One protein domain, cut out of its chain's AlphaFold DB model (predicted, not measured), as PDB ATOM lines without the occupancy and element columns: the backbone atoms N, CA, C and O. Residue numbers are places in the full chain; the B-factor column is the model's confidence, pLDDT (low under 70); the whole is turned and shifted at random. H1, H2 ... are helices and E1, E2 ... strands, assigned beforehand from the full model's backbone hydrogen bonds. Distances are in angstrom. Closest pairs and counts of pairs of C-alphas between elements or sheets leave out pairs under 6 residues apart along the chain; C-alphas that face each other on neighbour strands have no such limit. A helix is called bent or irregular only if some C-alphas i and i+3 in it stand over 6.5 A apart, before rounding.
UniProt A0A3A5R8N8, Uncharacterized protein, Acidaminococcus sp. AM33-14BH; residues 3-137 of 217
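AT A GLANCE: This is residues 3 to 137 of the 217 residues of an uncharacterized protein of Acidaminococcus sp. AM33-14BH (UniProt A0A3A5R8N8). Two sheets lie face to face with their strands nearly aligned, a sandwich of a larger sheet E1 E8 E7 E5 E6 and a smaller one E2 E3 E4. H3 covers the other face of the larger sheet over E1 and E8, H1 and H2 sit at the E5 and E7 part of that sheet, and the long link of residues 106 to 125 loops round the side of E1 and E2. The 135 printed residues hold, in order, E1 E2 E3 E4 E5 E6 H1 H2 E7 E8 H3, of mixed class; the larger sheet is mixed, in the order E1 E8 E7 E5 E6, and the smaller is antiparallel, in the order E2 E3 E4. The whole is compact and rounded, with a radius of gyration of the C-alphas of 14.0 A and spans of 38 by 35 by 28 A.

HOW THE PARTS SIT: E1, residues 3 to 11, bends by 75 degrees at residue 8 and is the parallel neighbour of E8, residues 97 to 105, with N 5 and O 100 2.9 A apart. E2, residues 17 to 22, E3, residues 25 to 30, and E4, residues 33 to 38, form a meander, each strand the antiparallel neighbour of the one before, with N 20 and O 27 2.8 A apart and N 28 and O 35 2.8 A apart. E5, residues 47 to 52, and E6, residues 59 to 62, are a hairpin, with N 51 and O 60 2.9 A apart. E7, residues 86 to 94, is antiparallel to E5, with N 50 and O 89 2.8 A apart, and forms a hairpin with E8, with N 101 and O 90 2.8 A apart. The two sheets of the sandwich face each other 9.8 A centre to centre, their strands at 12 degrees; the closest C-alphas of E4 and E6, Gln 33 and Val 59, are 6.2 A apart. H1, residues 65 to 72, is on the larger sheet, over none of its strands, at a height of 8.0 A. H2, residues 76 to 83, only grazes that sheet and is close to H1 but not clearly touching, with the C-alphas of Leu 69 and Pro 76 closest at 6.9 A. E6, H1, H2 and E7 make a split strand-helix-strand unit, two strands running the same way with E5 between them, its crossover right-handed. H3, residues 126 to 135, on the same face as H1, makes two layers with the sheet, running along E1 and E8 at a height of 9.9 A. H1 and H2 have every O i to N i+4 pair within hydrogen-bond range, H3 4 of 6.

IN THESE COORDINATES: E1 begins at C-alpha 3 (64.002, 78.919, -13.944) and measures 20.8 A, E7 24.0 A and E8 26.1 A. H3 ends at C-alpha 135 (73.275, 81.490, -7.794), measures 15.1 A and is irregular, with C-alphas 127 and 130 7.4 A apart.

THE WHOLE: The C-alphas farthest apart, of Asp 73 and Arg 114, are 38.7 A apart. The printed part has no cut. The link from E8 to H3, 20 residues, is long; in it residues 123 to 124 pair in parallel with residues 6 to 7 of E1. Mean pLDDT of the printed part is 94.5, and no printed residue is under 70.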
ATOM      1  N   SER A   3      62.699  78.611 -13.341       94.88
ATOM      2  CA  SER A   3      64.002  78.919 -13.944       94.88
ATOM      3  C   SER A   3      64.596  77.639 -14.520       94.88
ATOM      4  O   SER A   3      64.983  76.762 -13.754       94.88
ATOM      5  N   ILE A   4      64.646  77.518 -15.848       96.44
ATOM      6  CA  ILE A   4      65.056  76.288 -16.543       96.44
ATOM      7  C   ILE A   4      66.412  76.496 -17.218       96.44
ATOM      8  O   ILE A   4      66.606  77.487 -17.920       96.44
ATOM      9  N   PHE A   5      67.325  75.546 -17.022       97.19
ATOM     10  CA  PHE A   5      68.662  75.527 -17.611       97.19
ATOM     11  C   PHE A   5      68.932  74.176 -18.263       97.19
ATOM     12  O   PHE A   5      68.647  73.128 -17.676       97.19
ATOM     13  N   ILE A   6      69.492  74.212 -19.468       97.38
ATOM     14  CA  ILE A   6      69.705  73.033 -20.306       97.38
ATOM     15  C   ILE A   6      71.201  72.758 -20.370       97.38
ATOM     16  O   ILE A   6      71.971  73.569 -20.875       97.38
ATOM     17  N   PHE A   7      71.619  71.619 -19.837       96.50
ATOM     18  CA  PHE A   7      73.000  71.165 -19.847       96.50
ATOM     19  C   PHE A   7      73.231  70.282 -21.066       96.50
ATOM     20  O   PHE A   7      72.693  69.177 -21.139       96.50
ATOM     21  N   THR A   8      74.017  70.767 -22.021       93.69
ATOM     22  CA  THR A   8      74.323  70.026 -23.250       93.69
ATOM     23  C   THR A   8      75.415  68.986 -23.005       93.69
ATOM     24  O   THR A   8      76.302  69.193 -22.173       93.69
ATOM     25  N   ASN A   9      75.359  67.862 -23.731       90.25
ATOM     26  CA  ASN A   9      76.347  66.774 -23.650       90.25
ATOM     27  C   ASN A   9      76.616  66.281 -22.214       90.25
ATOM     28  O   ASN A   9      77.754  65.990 -21.846       90.25
ATOM     29  N   ALA A  10      75.574  66.227 -21.384       92.31
ATOM     30  CA  ALA A  10      75.699  65.958 -19.955       92.31
ATOM     31  C   ALA A  10      75.630  64.463 -19.613       92.31
ATOM     32  O   ALA A  10      76.197  64.037 -18.607       92.31
ATOM     33  N   ILE A  11      74.935  63.662 -20.428       92.25
ATOM     34  CA  ILE A  11      74.716  62.236 -20.168       92.25
ATOM     35  C   ILE A  11      75.286  61.400 -21.310       92.25
ATOM     36  O   ILE A  11      74.791  61.435 -22.429       92.25
ATOM     37  N   HIS A  12      76.291  60.577 -21.014       89.31
ATOM     38  CA  HIS A  12      76.946  59.692 -21.984       89.31
ATOM     39  C   HIS A  12      76.149  58.401 -22.237       89.31
ATOM     40  O   HIS A  12      76.643  57.295 -22.024       89.31
ATOM     41  N   GLN A  13      74.888  58.541 -22.639       87.12
ATOM     42  CA  GLN A  13      74.016  57.451 -23.077       87.12
ATOM     43  C   GLN A  13      73.292  57.880 -24.346       87.12
ATOM     44  O   GLN A  13      72.896  59.035 -24.445       87.12
ATOM     45  N   ALA A  14      73.066  56.941 -25.263       86.69
ATOM     46  CA  ALA A  14      72.275  57.157 -26.475       86.69
ATOM     47  C   ALA A  14      70.768  57.084 -26.160       86.69
ATOM     48  O   ALA A  14      70.042  56.228 -26.662       86.69
ATOM     49  N   ASP A  15      70.328  57.934 -25.238       94.06
ATOM     50  CA  ASP A  15      68.921  58.121 -24.919       94.06
ATOM     51  C   ASP A  15      68.368  59.331 -25.651       94.06
ATOM     52  O   ASP A  15      69.099  60.240 -26.023       94.06
ATOM     53  N   TRP A  16      67.051  59.359 -25.796       95.25
ATOM     54  CA  TRP A  16      66.340  60.522 -26.289       95.25
ATOM     55  C   TRP A  16      65.361  61.000 -25.226       95.25
ATOM     56  O   TRP A  16      64.630  60.190 -24.639       95.25
ATOM     57  N   ILE A  17      65.345  62.305 -24.958       97.50
ATOM     58  CA  ILE A  17      64.463  62.903 -23.959       97.50
ATOM     59  C   ILE A  17      63.583  64.004 -24.537       97.50
ATOM     60  O   ILE A  17      63.992  64.783 -25.395       97.50
ATOM     61  N   ARG A  18      62.371  64.107 -23.992       97.56
ATOM     62  CA  ARG A  18      61.447  65.217 -24.238       97.56
ATOM     63  C   ARG A  18      60.950  65.765 -22.916       97.56
ATOM     64  O   ARG A  18      60.686  65.002 -21.985       97.56
ATOM     65  N   PHE A  19      60.768  67.072 -22.856       97.81
ATOM     66  CA  PHE A  19      60.278  67.762 -21.676       97.81
ATOM     67  C   PHE A  19      59.145  68.704 -22.070       97.81
ATOM     68  O   PHE A  19      59.286  69.531 -22.964       97.81
ATOM     69  N   ASP A  20      58.010  68.580 -21.399       97.50
ATOM     70  CA  ASP A  20      56.880  69.489 -21.526       97.50
ATOM     71  C   ASP A  20      56.547  70.081 -20.162       97.50
ATOM     72  O   ASP A  20      56.616  69.400 -19.136       97.50
ATOM     73  N   LEU A  21      56.179  71.358 -20.162       95.50
ATOM     74  CA  LEU A  21      55.792  72.081 -18.961       95.50
ATOM     75  C   LEU A  21      54.567  72.931 -19.275       95.50
ATOM     76  O   LEU A  21      54.683  73.958 -19.924       95.50
ATOM     77  N   GLU A  22      53.388  72.517 -18.835       94.81
ATOM     78  CA  GLU A  22      52.146  73.271 -19.038       94.81
ATOM     79  C   GLU A  22      51.770  73.958 -17.727       94.81
ATOM     80  O   GLU A  22      51.213  73.346 -16.813       94.81
ATOM     81  N   GLY A  23      52.147  75.233 -17.596       92.06
ATOM     82  CA  GLY A  23      52.108  75.924 -16.309       92.06
ATOM     83  C   GLY A  23      53.087  75.278 -15.326       92.06
ATOM     84  O   GLY A  23      54.296  75.349 -15.526       92.06
ATOM     85  N   ASP A  24      52.556  74.631 -14.289       94.00
ATOM     86  CA  ASP A  24      53.336  73.872 -13.304       94.00
ATOM     87  C   ASP A  24      53.211  72.353 -13.485       94.00
ATOM     88  O   ASP A  24      53.756  71.591 -12.692       94.00
ATOM     89  N   PHE A  25      52.506  71.876 -14.513       97.19
ATOM     90  CA  PHE A  25      52.415  70.445 -14.780       97.19
ATOM     91  C   PHE A  25      53.562  70.003 -15.688       97.19
ATOM     92  O   PHE A  25      53.600  70.329 -16.876       97.19
ATOM     93  N   LEU A  26      54.507  69.255 -15.121       97.69
ATOM     94  CA  LEU A  26      55.657  68.719 -15.834       97.69
ATOM     95  C   LEU A  26      55.309  67.359 -16.426       97.69
ATOM     96  O   LEU A  26      54.784  66.483 -15.738       97.69
ATOM     97  N   THR A  27      55.689  67.150 -17.683       98.44
ATOM     98  CA  THR A  27      55.751  65.825 -18.293       98.44
ATOM     99  C   THR A  27      57.125  65.591 -18.905       98.44
ATOM    100  O   THR A  27      57.596  66.369 -19.725       98.44
ATOM    101  N   PHE A  28      57.761  64.489 -18.528       98.56
ATOM    102  CA  PHE A  28      59.062  64.085 -19.040       98.56
ATOM    103  C   PHE A  28      58.960  62.725 -19.722       98.56
ATOM    104  O   PHE A  28      58.315  61.804 -19.212       98.56
ATOM    105  N   TRP A  29      59.637  62.600 -20.856       98.12
ATOM    106  CA  TRP A  29      59.830  61.341 -21.552       98.12
ATOM    107  C   TRP A  29      61.311  61.039 -21.667       98.12
ATOM    108  O   TRP A  29      62.108  61.925 -21.966       98.12
ATOM    109  N   CYS A  30      61.647  59.767 -21.501       97.50
ATOM    110  CA  CYS A  30      62.926  59.222 -21.921       97.50
ATOM    111  C   CYS A  30      62.642  57.936 -22.696       97.50
ATOM    112  O   CYS A  30      62.075  56.977 -22.159       97.50
ATOM    113  N   ASN A  31      62.973  57.953 -23.985       94.50
ATOM    114  CA  ASN A  31      62.562  56.954 -24.967       94.50
ATOM    115  C   ASN A  31      61.037  56.718 -24.914       94.50
ATOM    116  O   ASN A  31      60.249  57.643 -25.109       94.50
ATOM    117  N   SER A  32      60.600  55.487 -24.630       93.38
ATOM    118  CA  SER A  32      59.183  55.115 -24.527       93.38
ATOM    119  C   SER A  32      58.568  55.342 -23.142       93.38
ATOM    120  O   SER A  32      57.354  55.209 -22.988       93.38
ATOM    121  N   GLN A  33      59.375  55.665 -22.127       97.56
ATOM    122  CA  GLN A  33      58.901  55.851 -20.758       97.56
ATOM    123  C   GLN A  33      58.454  57.291 -20.523       97.56
ATOM    124  O   GLN A  33      59.013  58.234 -21.085       97.56
ATOM    125  N   LYS A  34      57.449  57.457 -19.659       97.06
ATOM    126  CA  LYS A  34      56.841  58.746 -19.331       97.06
ATOM    127  C   LYS A  34      56.681  58.880 -17.824       97.06
ATOM    128  O   LYS A  34      56.167  57.972 -17.176       97.06
ATOM    129  N   VAL A  35      57.004  60.056 -17.302       97.94
ATOM    130  CA  VAL A  35      56.630  60.486 -15.951       97.94
ATOM    131  C   VAL A  35      55.972  61.858 -16.028       97.94
ATOM    132  O   VAL A  35      56.307  62.665 -16.893       97.94
ATOM    133  N   ALA A  36      55.003  62.119 -15.155       98.00
ATOM    134  CA  ALA A  36      54.322  63.405 -15.104       98.00
ATOM    135  C   ALA A  36      53.866  63.711 -13.681       98.00
ATOM    136  O   ALA A  36      53.417  62.804 -12.978       98.00
ATOM    137  N   PHE A  37      53.989  64.967 -13.261       98.00
ATOM    138  CA  PHE A  37      53.546  65.429 -11.947       98.00
ATOM    139  C   PHE A  37      53.437  66.959 -11.903       98.00
ATOM    140  O   PHE A  37      54.031  67.669 -12.712       98.00
ATOM    141  N   ASP A  38      52.671  67.462 -10.935       97.19
ATOM    142  CA  ASP A  38      52.511  68.895 -10.674       97.19
ATOM    143  C   ASP A  38      53.657  69.408  -9.783       97.19
ATOM    144  O   ASP A  38      53.869  68.904  -8.677       97.19
ATOM    145  N   LEU A  39      54.388  70.426 -10.243       96.88
ATOM    146  CA  LEU A  39      55.493  71.052  -9.514       96.88
ATOM    147  C   LEU A  39      55.038  71.748  -8.224       96.88
ATOM    148  O   LEU A  39      55.844  71.924  -7.308       96.88
ATOM    149  N   ARG A  40      53.761  72.131  -8.115       95.25
ATOM    150  CA  ARG A  40      53.188  72.727  -6.894       95.25
ATOM    151  C   ARG A  40      53.017  71.710  -5.774       95.25
ATOM    152  O   ARG A  40      52.954  72.100  -4.614       95.25
ATOM    153  N   ALA A  41      52.957  70.420  -6.106       95.88
ATOM    154  CA  ALA A  41      52.888  69.349  -5.117       95.88
ATOM    155  C   ALA A  41      54.252  69.047  -4.471       95.88
ATOM    156  O   ALA A  41      54.311  68.311  -3.486       95.88
ATOM    157  N   LEU A  42      55.350  69.591  -5.013       96.12
ATOM    158  CA  LEU A  42      56.682  69.399  -4.450       96.12
ATOM    159  C   LEU A  42      56.830  70.163  -3.137       96.12
ATOM    160  O   LEU A  42      56.498  71.347  -3.041       96.12
ATOM    161  N   GLN A  43      57.400  69.494  -2.137       94.56
ATOM    162  CA  GLN A  43      57.722  70.120  -0.863       94.56
ATOM    163  C   GLN A  43      58.741  71.248  -1.064       94.56
ATOM    164  O   GLN A  43      59.753  71.093  -1.751       94.56
ATOM    165  N   THR A  44      58.507  72.391  -0.429       94.56
ATOM    166  CA  THR A  44      59.481  73.479  -0.446       94.56
ATOM    167  C   THR A  44      60.771  73.112   0.294       94.56
ATOM    168  O   THR A  44      60.744  72.381   1.282       94.56
ATOM    169  N   GLY A  45      61.918  73.562  -0.213       93.00
ATOM    170  CA  GLY A  45      63.239  73.178   0.294       93.00
ATOM    171  C   GLY A  45      63.745  71.821  -0.182       93.00
ATOM    172  O   GLY A  45      64.885  71.456   0.127       93.00
ATOM    173  N   SER A  46      62.938  71.090  -0.949       93.94
ATOM    174  CA  SER A  46      63.290  69.765  -1.450       93.94
ATOM    175  C   SER A  46      64.073  69.825  -2.766       93.94
ATOM    176  O   SER A  46      64.244  70.876  -3.397       93.94
ATOM    177  N   SER A  47      64.576  68.660  -3.167       95.56
ATOM    178  CA  SER A  47      65.154  68.427  -4.485       95.56
ATOM    179  C   SER A  47      64.540  67.160  -5.052       95.56
ATOM    180  O   SER A  47      64.614  66.103  -4.427       95.56
ATOM    181  N   THR A  48      63.933  67.273  -6.224       97.88
ATOM    182  CA  THR A  48      63.395  66.146  -6.981       97.88
ATOM    183  C   THR A  48      64.308  65.852  -8.159       97.88
ATOM    184  O   THR A  48      64.701  66.769  -8.874       97.88
ATOM    185  N   VAL A  49      64.617  64.580  -8.405       98.12
ATOM    186  CA  VAL A  49      65.345  64.162  -9.613       98.12
ATOM    187  C   VAL A  49      64.533  63.169 -10.426       98.12
ATOM    188  O   VAL A  49      63.855  62.318  -9.859       98.12
ATOM    189  N   ILE A  50      64.592  63.265 -11.753       98.50
ATOM    190  CA  ILE A  50      64.037  62.250 -12.652       98.50
ATOM    191  C   ILE A  50      65.181  61.359 -13.110       98.50
ATOM    192  O   ILE A  50      66.116  61.809 -13.780       98.50
ATOM    193  N   LEU A  51      65.096  60.094 -12.711       97.38
ATOM    194  CA  LEU A  51      66.141  59.101 -12.883       97.38
ATOM    195  C   LEU A  51      65.715  58.054 -13.907       97.38
ATOM    196  O   LEU A  51      64.535  57.717 -14.003       97.38
ATOM    197  N   LYS A  52      66.691  57.486 -14.611       96.94
ATOM    198  CA  LYS A  52      66.539  56.227 -15.344       96.94
ATOM    199  C   LYS A  52      67.426  55.180 -14.702       96.94
ATOM    200  O   LYS A  52      68.617  55.419 -14.499       96.94
ATOM    201  N   ASN A  53      66.863  54.005 -14.454       94.81
ATOM    202  CA  ASN A  53      67.630  52.814 -14.129       94.81
ATOM    203  C   ASN A  53      67.939  52.053 -15.433       94.81
ATOM    204  O   ASN A  53      67.030  51.447 -16.004       94.81
ATOM    205  N   PRO A  54      69.195  52.040 -15.919       90.75
ATOM    206  CA  PRO A  54      69.542  51.421 -17.198       90.75
ATOM    207  C   PRO A  54      69.310  49.909 -17.231       90.75
ATOM    208  O   PRO A  54      69.049  49.363 -18.296       90.75
ATOM    209  N   ARG A  55      69.364  49.228 -16.077       90.69
ATOM    210  CA  ARG A  55      69.186  47.769 -15.994       90.69
ATOM    211  C   ARG A  55      67.740  47.345 -16.219       90.69
ATOM    212  O   ARG A  55      67.491  46.294 -16.791       90.69
ATOM    213  N   THR A  56      66.795  48.147 -15.736       93.06
ATOM    214  CA  THR A  56      65.351  47.862 -15.845       93.06
ATOM    215  C   THR A  56      64.686  48.640 -16.977       93.06
ATOM    216  O   THR A  56      63.577  48.312 -17.385       93.06
ATOM    217  N   GLY A  57      65.339  49.698 -17.465       92.25
ATOM    218  CA  GLY A  57      64.757  50.672 -18.383       92.25
ATOM    219  C   GLY A  57      63.740  51.609 -17.726       92.25
ATOM    220  O   GLY A  57      63.224  52.493 -18.404       92.25
ATOM    221  N   SER A  58      63.446  51.451 -16.431       95.69
ATOM    222  CA  SER A  58      62.443  52.253 -15.732       95.69
ATOM    223  C   SER A  58      62.898  53.697 -15.546       95.69
ATOM    224  O   SER A  58      64.045  53.956 -15.172       95.69
ATOM    225  N   VAL A  59      61.962  54.625 -15.747       98.12
ATOM    226  CA  VAL A  59      62.135  56.061 -15.510       98.12
ATOM    227  C   VAL A  59      61.182  56.477 -14.403       98.12
ATOM    228  O   VAL A  59      59.993  56.167 -14.471       98.12
ATOM    229  N   TYR A  60      61.689  57.149 -13.375       97.44
ATOM    230  CA  TYR A  60      60.887  57.522 -12.213       97.44
ATOM    231  C   TYR A  60      61.394  58.809 -11.551       97.44
ATOM    232  O   TYR A  60      62.599  59.083 -11.560       97.44
ATOM    233  N   PRO A  61      60.490  59.613 -10.964       97.50
ATOM    234  CA  PRO A  61      60.874  60.723 -10.111       97.50
ATOM    235  C   PRO A  61      61.278  60.231  -8.716       97.50
ATOM    236  O   PRO A  61      60.721  59.270  -8.183       97.50
ATOM    237  N   LEU A  62      62.215  60.940  -8.100       96.81
ATOM    238  CA  LEU A  62      62.648  60.755  -6.724       96.81
ATOM    239  C   LEU A  62      62.502  62.089  -5.985       96.81
ATOM    240  O   LEU A  62      63.334  62.975  -6.153       96.81
ATOM    241  N   PHE A  63      61.420  62.245  -5.215       95.00
ATOM    242  CA  PHE A  63      60.939  63.554  -4.741       95.00
ATOM    243  C   PHE A  63      61.729  64.185  -3.580       95.00
ATOM    244  O   PHE A  63      61.732  65.403  -3.444       95.00
ATOM    245  N   ASN A  64      62.432  63.376  -2.783       89.31
ATOM    246  CA  ASN A  64      63.180  63.803  -1.589       89.31
ATOM    247  C   ASN A  64      64.653  63.403  -1.718       89.31
ATOM    248  O   ASN A  64      65.194  62.610  -0.941       89.31
ATOM    249  N   TYR A  65      65.284  63.850  -2.803       94.94
ATOM    250  CA  TYR A  65      66.596  63.355  -3.197       94.94
ATOM    251  C   TYR A  65      67.669  63.647  -2.142       94.94
ATOM    252  O   TYR A  65      68.488  62.782  -1.843       94.94
ATOM    253  N   ARG A  66      67.637  64.830  -1.515       91.69
ATOM    254  CA  ARG A  66      68.628  65.222  -0.496       91.69
ATOM    255  C   ARG A  66      68.523  64.372   0.765       91.69
ATOM    256  O   ARG A  66      69.544  64.008   1.339       91.69
ATOM    257  N   GLU A  67      67.309  64.029   1.173       92.56
ATOM    258  CA  GLU A  67      67.031  63.175   2.323       92.56
ATOM    259  C   GLU A  67      67.545  61.755   2.076       92.56
ATOM    260  O   GLU A  67      68.133  61.143   2.965       92.56
ATOM    261  N   ILE A  68      67.388  61.251   0.849       93.62
ATOM    262  CA  ILE A  68      67.917  59.942   0.453       93.62
ATOM    263  C   ILE A  68      69.441  59.959   0.450       93.62
ATOM    264  O   ILE A  68      70.042  59.067   1.040       93.62
ATOM    265  N   LEU A  69      70.063  60.981  -0.143       94.50
ATOM    266  CA  LEU A  69      71.517  61.148  -0.119       94.50
ATOM    267  C   LEU A  69      72.063  61.220   1.311       94.50
ATOM    268  O   LEU A  69      73.087  60.617   1.618       94.50
ATOM    269  N   GLN A  70      71.348  61.906   2.204       93.69
ATOM    270  CA  GLN A  70      71.674  61.952   3.625       93.69
ATOM    271  C   GLN A  70      71.552  60.574   4.294       93.69
ATOM    272  O   GLN A  70      72.393  60.228   5.118       93.69
ATOM    273  N   MET A  71      70.520  59.797   3.961       93.81
ATOM    274  CA  MET A  71      70.310  58.453   4.506       93.81
ATOM    275  C   MET A  71      71.425  57.486   4.093       93.81
ATOM    276  O   MET A  71      71.861  56.683   4.913       93.81
ATOM    277  N   VAL A  72      71.873  57.549   2.836       93.88
ATOM    278  CA  VAL A  72      72.922  56.659   2.307       93.88
ATOM    279  C   VAL A  72      74.343  57.196   2.504       93.88
ATOM    280  O   VAL A  72      75.291  56.524   2.120       93.88
ATOM    281  N   ASP A  73      74.488  58.389   3.088       92.88
ATOM    282  CA  ASP A  73      75.761  59.083   3.323       92.88
ATOM    283  C   ASP A  73      76.612  59.299   2.052       92.88
ATOM    284  O   ASP A  73      77.831  59.096   2.030       92.88
ATOM    285  N   MET A  74      75.955  59.730   0.968       94.44
ATOM    286  CA  MET A  74      76.593  59.954  -0.335       94.44
ATOM    287  C   MET A  74      76.363  61.359  -0.876       94.44
ATOM    288  O   MET A  74      75.343  62.005  -0.624       94.44
ATOM    289  N   GLU A  75      77.308  61.816  -1.688       91.88
ATOM    290  CA  GLU A  75      77.092  62.953  -2.581       91.88
ATOM    291  C   GLU A  75      76.306  62.537  -3.840       91.88
ATOM    292  O   GLU A  75      76.243  61.350  -4.166       91.88
ATOM    293  N   PRO A  76      75.713  63.483  -4.599       91.56
ATOM    294  CA  PRO A  76      74.876  63.146  -5.746       91.56
ATOM    295  C   PRO A  76      75.615  62.308  -6.791       91.56
ATOM    296  O   PRO A  76      75.082  61.318  -7.279       91.56
ATOM    297  N   GLN A  77      76.856  62.673  -7.126       91.12
ATOM    298  CA  GLN A  77      77.635  61.949  -8.129       91.12
ATOM    299  C   GLN A  77      78.038  60.551  -7.639       91.12
ATOM    300  O   GLN A  77      77.934  59.590  -8.398       91.12
ATOM    301  N   GLU A  78      78.427  60.435  -6.366       94.19
ATOM    302  CA  GLU A  78      78.739  59.161  -5.708       94.19
ATOM    303  C   GLU A  78      77.531  58.212  -5.743       94.19
ATOM    304  O   GLU A  78      77.669  57.046  -6.117       94.19
ATOM    305  N   PHE A  79      76.331  58.722  -5.451       95.00
ATOM    306  CA  PHE A  79      75.082  57.963  -5.511       95.00
ATOM    307  C   PHE A  79      74.759  57.466  -6.926       95.00
ATOM    308  O   PHE A  79      74.509  56.273  -7.123       95.00
ATOM    309  N   LEU A  80      74.792  58.362  -7.919       94.12
ATOM    310  CA  LEU A  80      74.482  58.019  -9.312       94.12
ATOM    311  C   LEU A  80      75.466  56.980  -9.870       94.12
ATOM    312  O   LEU A  80      75.045  56.012 -10.504       94.12
ATOM    313  N   GLN A  81      76.764  57.138  -9.588       93.94
ATOM    314  CA  GLN A  81      77.804  56.199 -10.021       93.94
ATOM    315  C   GLN A  81      77.676  54.838  -9.333       93.94
ATOM    316  O   GLN A  81      77.726  53.808 -10.008       93.94
ATOM    317  N   SER A  82      77.457  54.820  -8.015       94.56
ATOM    318  CA  SER A  82      77.347  53.580  -7.234       94.56
ATOM    319  C   SER A  82      76.153  52.731  -7.666       94.56
ATOM    320  O   SER A  82      76.255  51.508  -7.766       94.56
ATOM    321  N   LEU A  83      75.022  53.375  -7.962       93.12
ATOM    322  CA  LEU A  83      73.816  52.692  -8.430       93.12
ATOM    323  C   LEU A  83      73.777  52.494  -9.949       93.12
ATOM    324  O   LEU A  83      72.888  51.797 -10.440       93.12
ATOM    325  N   GLN A  84      74.737  53.067 -10.684       93.56
ATOM    326  CA  GLN A  84      74.786  53.061 -12.148       93.56
ATOM    327  C   GLN A  84      73.473  53.562 -12.768       93.56
ATOM    328  O   GLN A  84      72.914  52.933 -13.666       93.56
ATOM    329  N   ILE A  85      72.955  54.678 -12.253       94.75
ATOM    330  CA  ILE A  85      71.713  55.316 -12.706       94.75
ATOM    331  C   ILE A  85      71.997  56.706 -13.272       94.75
ATOM    332  O   ILE A  85      72.944  57.373 -12.861       94.75
ATOM    333  N   ASN A  86      71.148  57.162 -14.191       94.81
ATOM    334  CA  ASN A  86      71.297  58.465 -14.839       94.81
ATOM    335  C   ASN A  86      70.228  59.437 -14.341       94.81
ATOM    336  O   ASN A  86      69.071  59.042 -14.199       94.81
ATOM    337  N   ALA A  87      70.598  60.702 -14.135       96.38
ATOM    338  CA  ALA A  87      69.682  61.780 -13.769       96.38
ATOM    339  C   ALA A  87      69.523  62.760 -14.932       96.38
ATOM    340  O   ALA A  87      70.478  63.442 -15.286       96.38
ATOM    341  N   TYR A  88      68.320  62.843 -15.502       97.88
ATOM    342  CA  TYR A  88      68.037  63.708 -16.660       97.88
ATOM    343  C   TYR A  88      67.443  65.046 -16.260       97.88
ATOM    344  O   TYR A  88      67.580  66.022 -16.987       97.88
ATOM    345  N   VAL A  89      66.771  65.110 -15.112       98.25
ATOM    346  CA  VAL A  89      66.187  66.351 -14.609       98.25
ATOM    347  C   VAL A  89      66.460  66.451 -13.120       98.25
ATOM    348  O   VAL A  89      66.266  65.475 -12.398       98.25
ATOM    349  N   GLN A  90      66.864  67.630 -12.659       97.81
ATOM    350  CA  GLN A  90      66.863  68.001 -11.249       97.81
ATOM    351  C   GLN A  90      66.011  69.253 -11.054       97.81
ATOM    352  O   GLN A  90      66.147  70.222 -11.793       97.81
ATOM    353  N   ILE A  91      65.152  69.228 -10.043       98.00
ATOM    354  CA  ILE A  91      64.203  70.283  -9.706       98.00
ATOM    355  C   ILE A  91      64.423  70.631  -8.242       98.00
ATOM    356  O   ILE A  91      64.071  69.862  -7.352       98.00
ATOM    357  N   ASP A  92      65.010  71.791  -7.990       96.81
ATOM    358  CA  ASP A  92      65.143  72.345  -6.650       96.81
ATOM    359  C   ASP A  92      63.959  73.299  -6.394       96.81
ATOM    360  O   ASP A  92      63.704  74.208  -7.189       96.81
ATOM    361  N   LYS A  93      63.209  73.075  -5.306       96.44
ATOM    362  CA  LYS A  93      61.990  73.834  -4.957       96.44
ATOM    363  C   LYS A  93      62.263  74.780  -3.788       96.44
ATOM    364  O   LYS A  93      62.850  74.369  -2.789       96.44
ATOM    365  N   SER A  94      61.827  76.035  -3.899       95.94
ATOM    366  CA  SER A  94      62.011  77.057  -2.862       95.94
ATOM    367  C   SER A  94      60.875  78.090  -2.891       95.94
ATOM    368  O   SER A  94      60.718  78.855  -3.846       95.94
ATOM    369  N   GLY A  95      60.045  78.097  -1.848       94.25
ATOM    370  CA  GLY A  95      58.690  78.648  -1.881       94.25
ATOM    371  C   GLY A  95      57.938  78.218  -3.146       94.25
ATOM    372  O   GLY A  95      57.964  77.057  -3.553       94.25
ATOM    373  N   ASP A  96      57.331  79.185  -3.832       93.06
ATOM    374  CA  ASP A  96      56.629  78.945  -5.099       93.06
ATOM    375  C   ASP A  96      57.551  78.847  -6.327       93.06
ATOM    376  O   ASP A  96      57.087  78.529  -7.421       93.06
ATOM    377  N   ASP A  97      58.861  79.041  -6.173       95.69
ATOM    378  CA  ASP A  97      59.805  79.046  -7.291       95.69
ATOM    379  C   ASP A  97      60.466  77.685  -7.495       95.69
ATOM    380  O   ASP A  97      60.712  76.940  -6.543       95.69
ATOM    381  N   THR A  98      60.762  77.361  -8.754       97.06
ATOM    382  CA  THR A  98      61.517  76.163  -9.122       97.06
ATOM    383  C   THR A  98      62.773  76.531  -9.898       97.06
ATOM    384  O   THR A  98      62.781  77.440 -10.733       97.06
ATOM    385  N   PHE A  99      63.845  75.805  -9.606       97.31
ATOM    386  CA  PHE A  99      65.081  75.814 -10.368       97.31
ATOM    387  C   PHE A  99      65.250  74.431 -10.996       97.31
ATOM    388  O   PHE A  99      65.442  73.440 -10.293       97.31
ATOM    389  N   ILE A 100      65.109  74.369 -12.317       97.88
ATOM    390  CA  ILE A 100      65.067  73.139 -13.100       97.88
ATOM    391  C   ILE A 100      66.330  73.059 -13.949       97.88
ATOM    392  O   ILE A 100      66.632  73.950 -14.741       97.88
ATOM    393  N   LYS A 101      67.049  71.953 -13.803       98.00
ATOM    394  CA  LYS A 101      68.212  71.592 -14.604       98.00
ATOM    395  C   LYS A 101      67.833  70.379 -15.436       98.00
ATOM    396  O   LYS A 101      67.413  69.374 -14.869       98.00
ATOM    397  N   VAL A 102      67.961  70.480 -16.753       98.06
ATOM    398  CA  VAL A 102      67.731  69.371 -17.682       98.06
ATOM    399  C   VAL A 102      69.067  68.987 -18.300       98.06
ATOM    400  O   VAL A 102      69.756  69.841 -18.841       98.06
ATOM    401  N   PHE A 103      69.440  67.718 -18.200       97.25
ATOM    402  CA  PHE A 103      70.717  67.180 -18.650       97.25
ATOM    403  C   PHE A 103      70.496  66.387 -19.936       97.25
ATOM    404  O   PHE A 103      69.853  65.335 -19.918       97.25
ATOM    405  N   LEU A 104      70.994  66.912 -21.057       97.06
ATOM    406  CA  LEU A 104      70.811  66.292 -22.362       97.06
ATOM    407  C   LEU A 104      71.751  65.085 -22.543       97.06
ATOM    408  O   LEU A 104      72.930  65.156 -22.162       97.06
ATOM    409  N   PRO A 105      71.249  63.994 -23.145       95.75
ATOM    410  CA  PRO A 105      72.070  62.933 -23.713       95.75
ATOM    411  C   PRO A 105      73.105  63.465 -24.709       95.75
ATOM    412  O   PRO A 105      72.884  64.477 -25.374       95.75
ATOM    413  N   VAL A 106      74.234  62.765 -24.835       89.56
ATOM    414  CA  VAL A 106      75.148  62.953 -25.970       89.56
ATOM    415  C   VAL A 106      74.369  62.722 -27.266       89.56
ATOM    416  O   VAL A 106      73.547  61.815 -27.319       89.56
ATOM    417  N   GLU A 107      74.619  63.547 -28.285       87.56
ATOM    418  CA  GLU A 107      73.921  63.540 -29.591       87.56
ATOM    419  C   GLU A 107      72.526  64.191 -29.610       87.56
ATOM    420  O   GLU A 107      71.950  64.358 -30.685       87.56
ATOM    421  N   GLN A 108      71.995  64.628 -28.462       93.00
ATOM    422  CA  GLN A 108      70.801  65.469 -28.417       93.00
ATOM    423  C   GLN A 108      71.195  66.936 -28.187       93.00
ATOM    424  O   GLN A 108      71.466  67.347 -27.058       93.00
ATOM    425  N   ASP A 109      71.204  67.731 -29.260       86.50
ATOM    426  CA  ASP A 109      71.639  69.135 -29.215       86.50
ATOM    427  C   ASP A 109      70.589  70.087 -28.621       86.50
ATOM    428  O   ASP A 109      70.945  71.088 -27.997       86.50
ATOM    429  N   GLU A 110      69.299  69.770 -28.776       92.06
ATOM    430  CA  GLU A 110      68.198  70.570 -28.236       92.06
ATOM    431  C   GLU A 110      67.221  69.746 -27.393       92.06
ATOM    432  O   GLU A 110      66.954  68.564 -27.637       92.06
ATOM    433  N   LEU A 111      66.639  70.407 -26.388       95.88
ATOM    434  CA  LEU A 111      65.573  69.827 -25.586       95.88
ATOM    435  C   LEU A 111      64.256  69.861 -26.360       95.88
ATOM    436  O   LEU A 111      63.649  70.918 -26.538       95.88
ATOM    437  N   GLU A 112      63.783  68.690 -26.767       95.94
ATOM    438  CA  GLU A 112      62.504  68.591 -27.448       95.94
ATOM    439  C   GLU A 112      61.334  68.931 -26.523       95.94
ATOM    440  O   GLU A 112      61.307  68.566 -25.343       95.94
ATOM    441  N   SER A 113      60.326  69.586 -27.099       95.88
ATOM    442  CA  SER A 113      59.087  69.951 -26.424       95.88
ATOM    443  C   SER A 113      57.963  70.200 -27.422       95.88
ATOM    444  O   SER A 113      58.186  70.628 -28.552       95.88
ATOM    445  N   ARG A 114      56.733  69.932 -26.992       94.00
ATOM    446  CA  ARG A 114      55.492  70.296 -27.690       94.00
ATOM    447  C   ARG A 114      54.888  71.593 -27.163       94.00
ATOM    448  O   ARG A 114      54.019  72.165 -27.811       94.00
ATOM    449  N   THR A 115      55.314  72.019 -25.979       92.38
ATOM    450  CA  THR A 115      54.696  73.121 -25.228       92.38
ATOM    451  C   THR A 115      55.548  74.383 -25.255       92.38
ATOM    452  O   THR A 115      55.012  75.484 -25.150       92.38
ATOM    453  N   HIS A 116      56.863  74.238 -25.416       90.75
ATOM    454  CA  HIS A 116      57.827  75.328 -25.338       90.75
ATOM    455  C   HIS A 116      58.831  75.270 -26.487       90.75
ATOM    456  O   HIS A 116      59.123  74.213 -27.036       90.75
ATOM    457  N   ASN A 117      59.403  76.424 -26.829       92.25
ATOM    458  CA  ASN A 117      60.612  76.480 -27.640       92.25
ATOM    459  C   ASN A 117      61.819  76.674 -26.710       92.25
ATOM    460  O   ASN A 117      62.085  77.794 -26.260       92.25
ATOM    461  N   PHE A 118      62.529  75.581 -26.424       93.50
ATOM    462  CA  PHE A 118      63.644  75.573 -25.483       93.50
ATOM    463  C   PHE A 118      64.949  76.164 -26.028       93.50
ATOM    464  O   PHE A 118      65.787  76.555 -25.221       93.50
ATOM    465  N   SER A 119      65.084  76.374 -27.344       89.19
ATOM    466  CA  SER A 119      66.254  77.053 -27.944       89.19
ATOM    467  C   SER A 119      66.527  78.447 -27.353       89.19
ATOM    468  O   SER A 119      67.653  78.939 -27.374       89.19
ATOM    469  N   LYS A 120      65.501  79.095 -26.781       88.44
ATOM    470  CA  LYS A 120      65.600  80.422 -26.147       88.44
ATOM    471  C   LYS A 120      66.049  80.383 -24.684       88.44
ATOM    472  O   LYS A 120      66.262  81.440 -24.092       88.44
ATOM    473  N   PHE A 121      66.135  79.199 -24.086       93.00
ATOM    474  CA  PHE A 121      66.546  79.028 -22.699       93.00
ATOM    475  C   PHE A 121      68.074  78.925 -22.599       93.00
ATOM    476  O   PHE A 121      68.739  78.576 -23.580       93.00
ATOM    477  N   PRO A 122      68.662  79.229 -21.430       94.00
ATOM    478  CA  PRO A 122      70.101  79.114 -21.243       94.00
ATOM    479  C   PRO A 122      70.592  77.681 -21.478       94.00
ATOM    480  O   PRO A 122      70.211  76.758 -20.753       94.00
ATOM    481  N   HIS A 123      71.477  77.527 -22.463       94.50
ATOM    482  CA  HIS A 123      72.257  76.314 -22.681       94.50
ATOM    483  C   HIS A 123      73.610  76.486 -21.995       94.50
ATOM    484  O   HIS A 123      74.318  77.467 -22.226       94.50
ATOM    485  N   VAL A 124      73.938  75.563 -21.101       94.19
ATOM    486  CA  VAL A 124      75.083  75.648 -20.193       94.19
ATOM    487  C   VAL A 124      75.908  74.371 -20.261       94.19
ATOM    488  O   VAL A 124      75.417  73.306 -20.625       94.19
ATOM    489  N   THR A 125      77.186  74.473 -19.909       92.44
ATOM    490  CA  THR A 125      78.073  73.308 -19.850       92.44
ATOM    491  C   THR A 125      78.087  72.713 -18.445       92.44
ATOM    492  O   THR A 125      77.832  73.407 -17.458       92.44
ATOM    493  N   MET A 126      78.463  71.438 -18.324       91.94
ATOM    494  CA  MET A 126      78.646  70.799 -17.013       91.94
ATOM    495  C   MET A 126      79.691  71.506 -16.135       91.94
ATOM    496  O   MET A 126      79.581  71.465 -14.911       91.94
ATOM    497  N   ALA A 127      80.663  72.210 -16.729       92.56
ATOM    498  CA  ALA A 127      81.660  72.982 -15.985       92.56
ATOM    499  C   ALA A 127      81.044  74.154 -15.196       92.56
ATOM    500  O   ALA A 127      81.570  74.543 -14.152       92.56
ATOM    501  N   ASP A 128      79.906  74.689 -15.649       92.81
ATOM    502  CA  ASP A 128      79.217  75.808 -15.003       92.81
ATOM    503  C   ASP A 128      78.223  75.374 -13.915       92.81
ATOM    504  O   ASP A 128      77.685  76.231 -13.207       92.81
ATOM    505  N   LEU A 129      77.995  74.066 -13.728       91.38
ATOM    506  CA  LEU A 129      76.985  73.537 -12.803       91.38
ATOM    507  C   LEU A 129      77.147  74.104 -11.386       91.38
ATOM    508  O   LEU A 129      76.204  74.655 -10.823       91.38
ATOM    509  N   HIS A 130      78.359  74.057 -10.827       88.38
ATOM    510  CA  HIS A 130      78.619  74.557  -9.474       88.38
ATOM    511  C   HIS A 130      78.436  76.070  -9.341       88.38
ATOM    512  O   HIS A 130      78.014  76.561  -8.290       88.38
ATOM    513  N   LYS A 131      78.777  76.830 -10.387       90.50
ATOM    514  CA  LYS A 131      78.580  78.281 -10.407       90.50
ATOM    515  C   LYS A 131      77.088  78.598 -10.409       90.50
ATOM    516  O   LYS A 131      76.654  79.457  -9.645       90.50
ATOM    517  N   LEU A 132      76.320  77.884 -11.228       93.31
ATOM    518  CA  LEU A 132      74.879  78.048 -11.321       93.31
ATOM    519  C   LEU A 132      74.178  77.647 -10.019       93.31
ATOM    520  O   LEU A 132      73.382  78.424  -9.498       93.31
ATOM    521  N   ASP A 133      74.542  76.507  -9.431       91.31
ATOM    522  CA  ASP A 133      73.988  76.058  -8.152       91.31
ATOM    523  C   ASP A 133      74.185  77.102  -7.045       91.31
ATOM    524  O   ASP A 133      73.283  77.323  -6.243       91.31
ATOM    525  N   ARG A 134      75.321  77.813  -7.012       89.75
ATOM    526  CA  ARG A 134      75.538  78.904  -6.044       89.75
ATOM    527  C   ARG A 134      74.593  80.088  -6.251       89.75
ATOM    528  O   ARG A 134      74.199  80.704  -5.266       89.75
ATOM    529  N   LEU A 135      74.222  80.407  -7.492       93.06
ATOM    530  CA  LEU A 135      73.275  81.490  -7.794       93.06
ATOM    531  C   LEU A 135      71.846  81.146  -7.349       93.06
ATOM    532  O   LEU A 135      71.096  82.039  -6.969       93.06
ATOM    533  N   PHE A 136      71.488  79.861  -7.337       95.50
ATOM    534  CA  PHE A 136      70.167  79.357  -6.940       95.50
ATOM    535  C   PHE A 136      70.178  78.665  -5.568       95.50
ATOM    536  O   PHE A 136      69.303  77.869  -5.239       95.50
ATOM    537  N   SER A 137      71.172  78.955  -4.731       93.25
ATOM    538  CA  SER A 137      71.298  78.332  -3.415       93.25
ATOM    539  C   SER A 137      71.927  79.295  -2.414       93.25
ATOM    540  O   SER A 137      71.964  80.510  -2.591       93.25
TER     541      SER A 137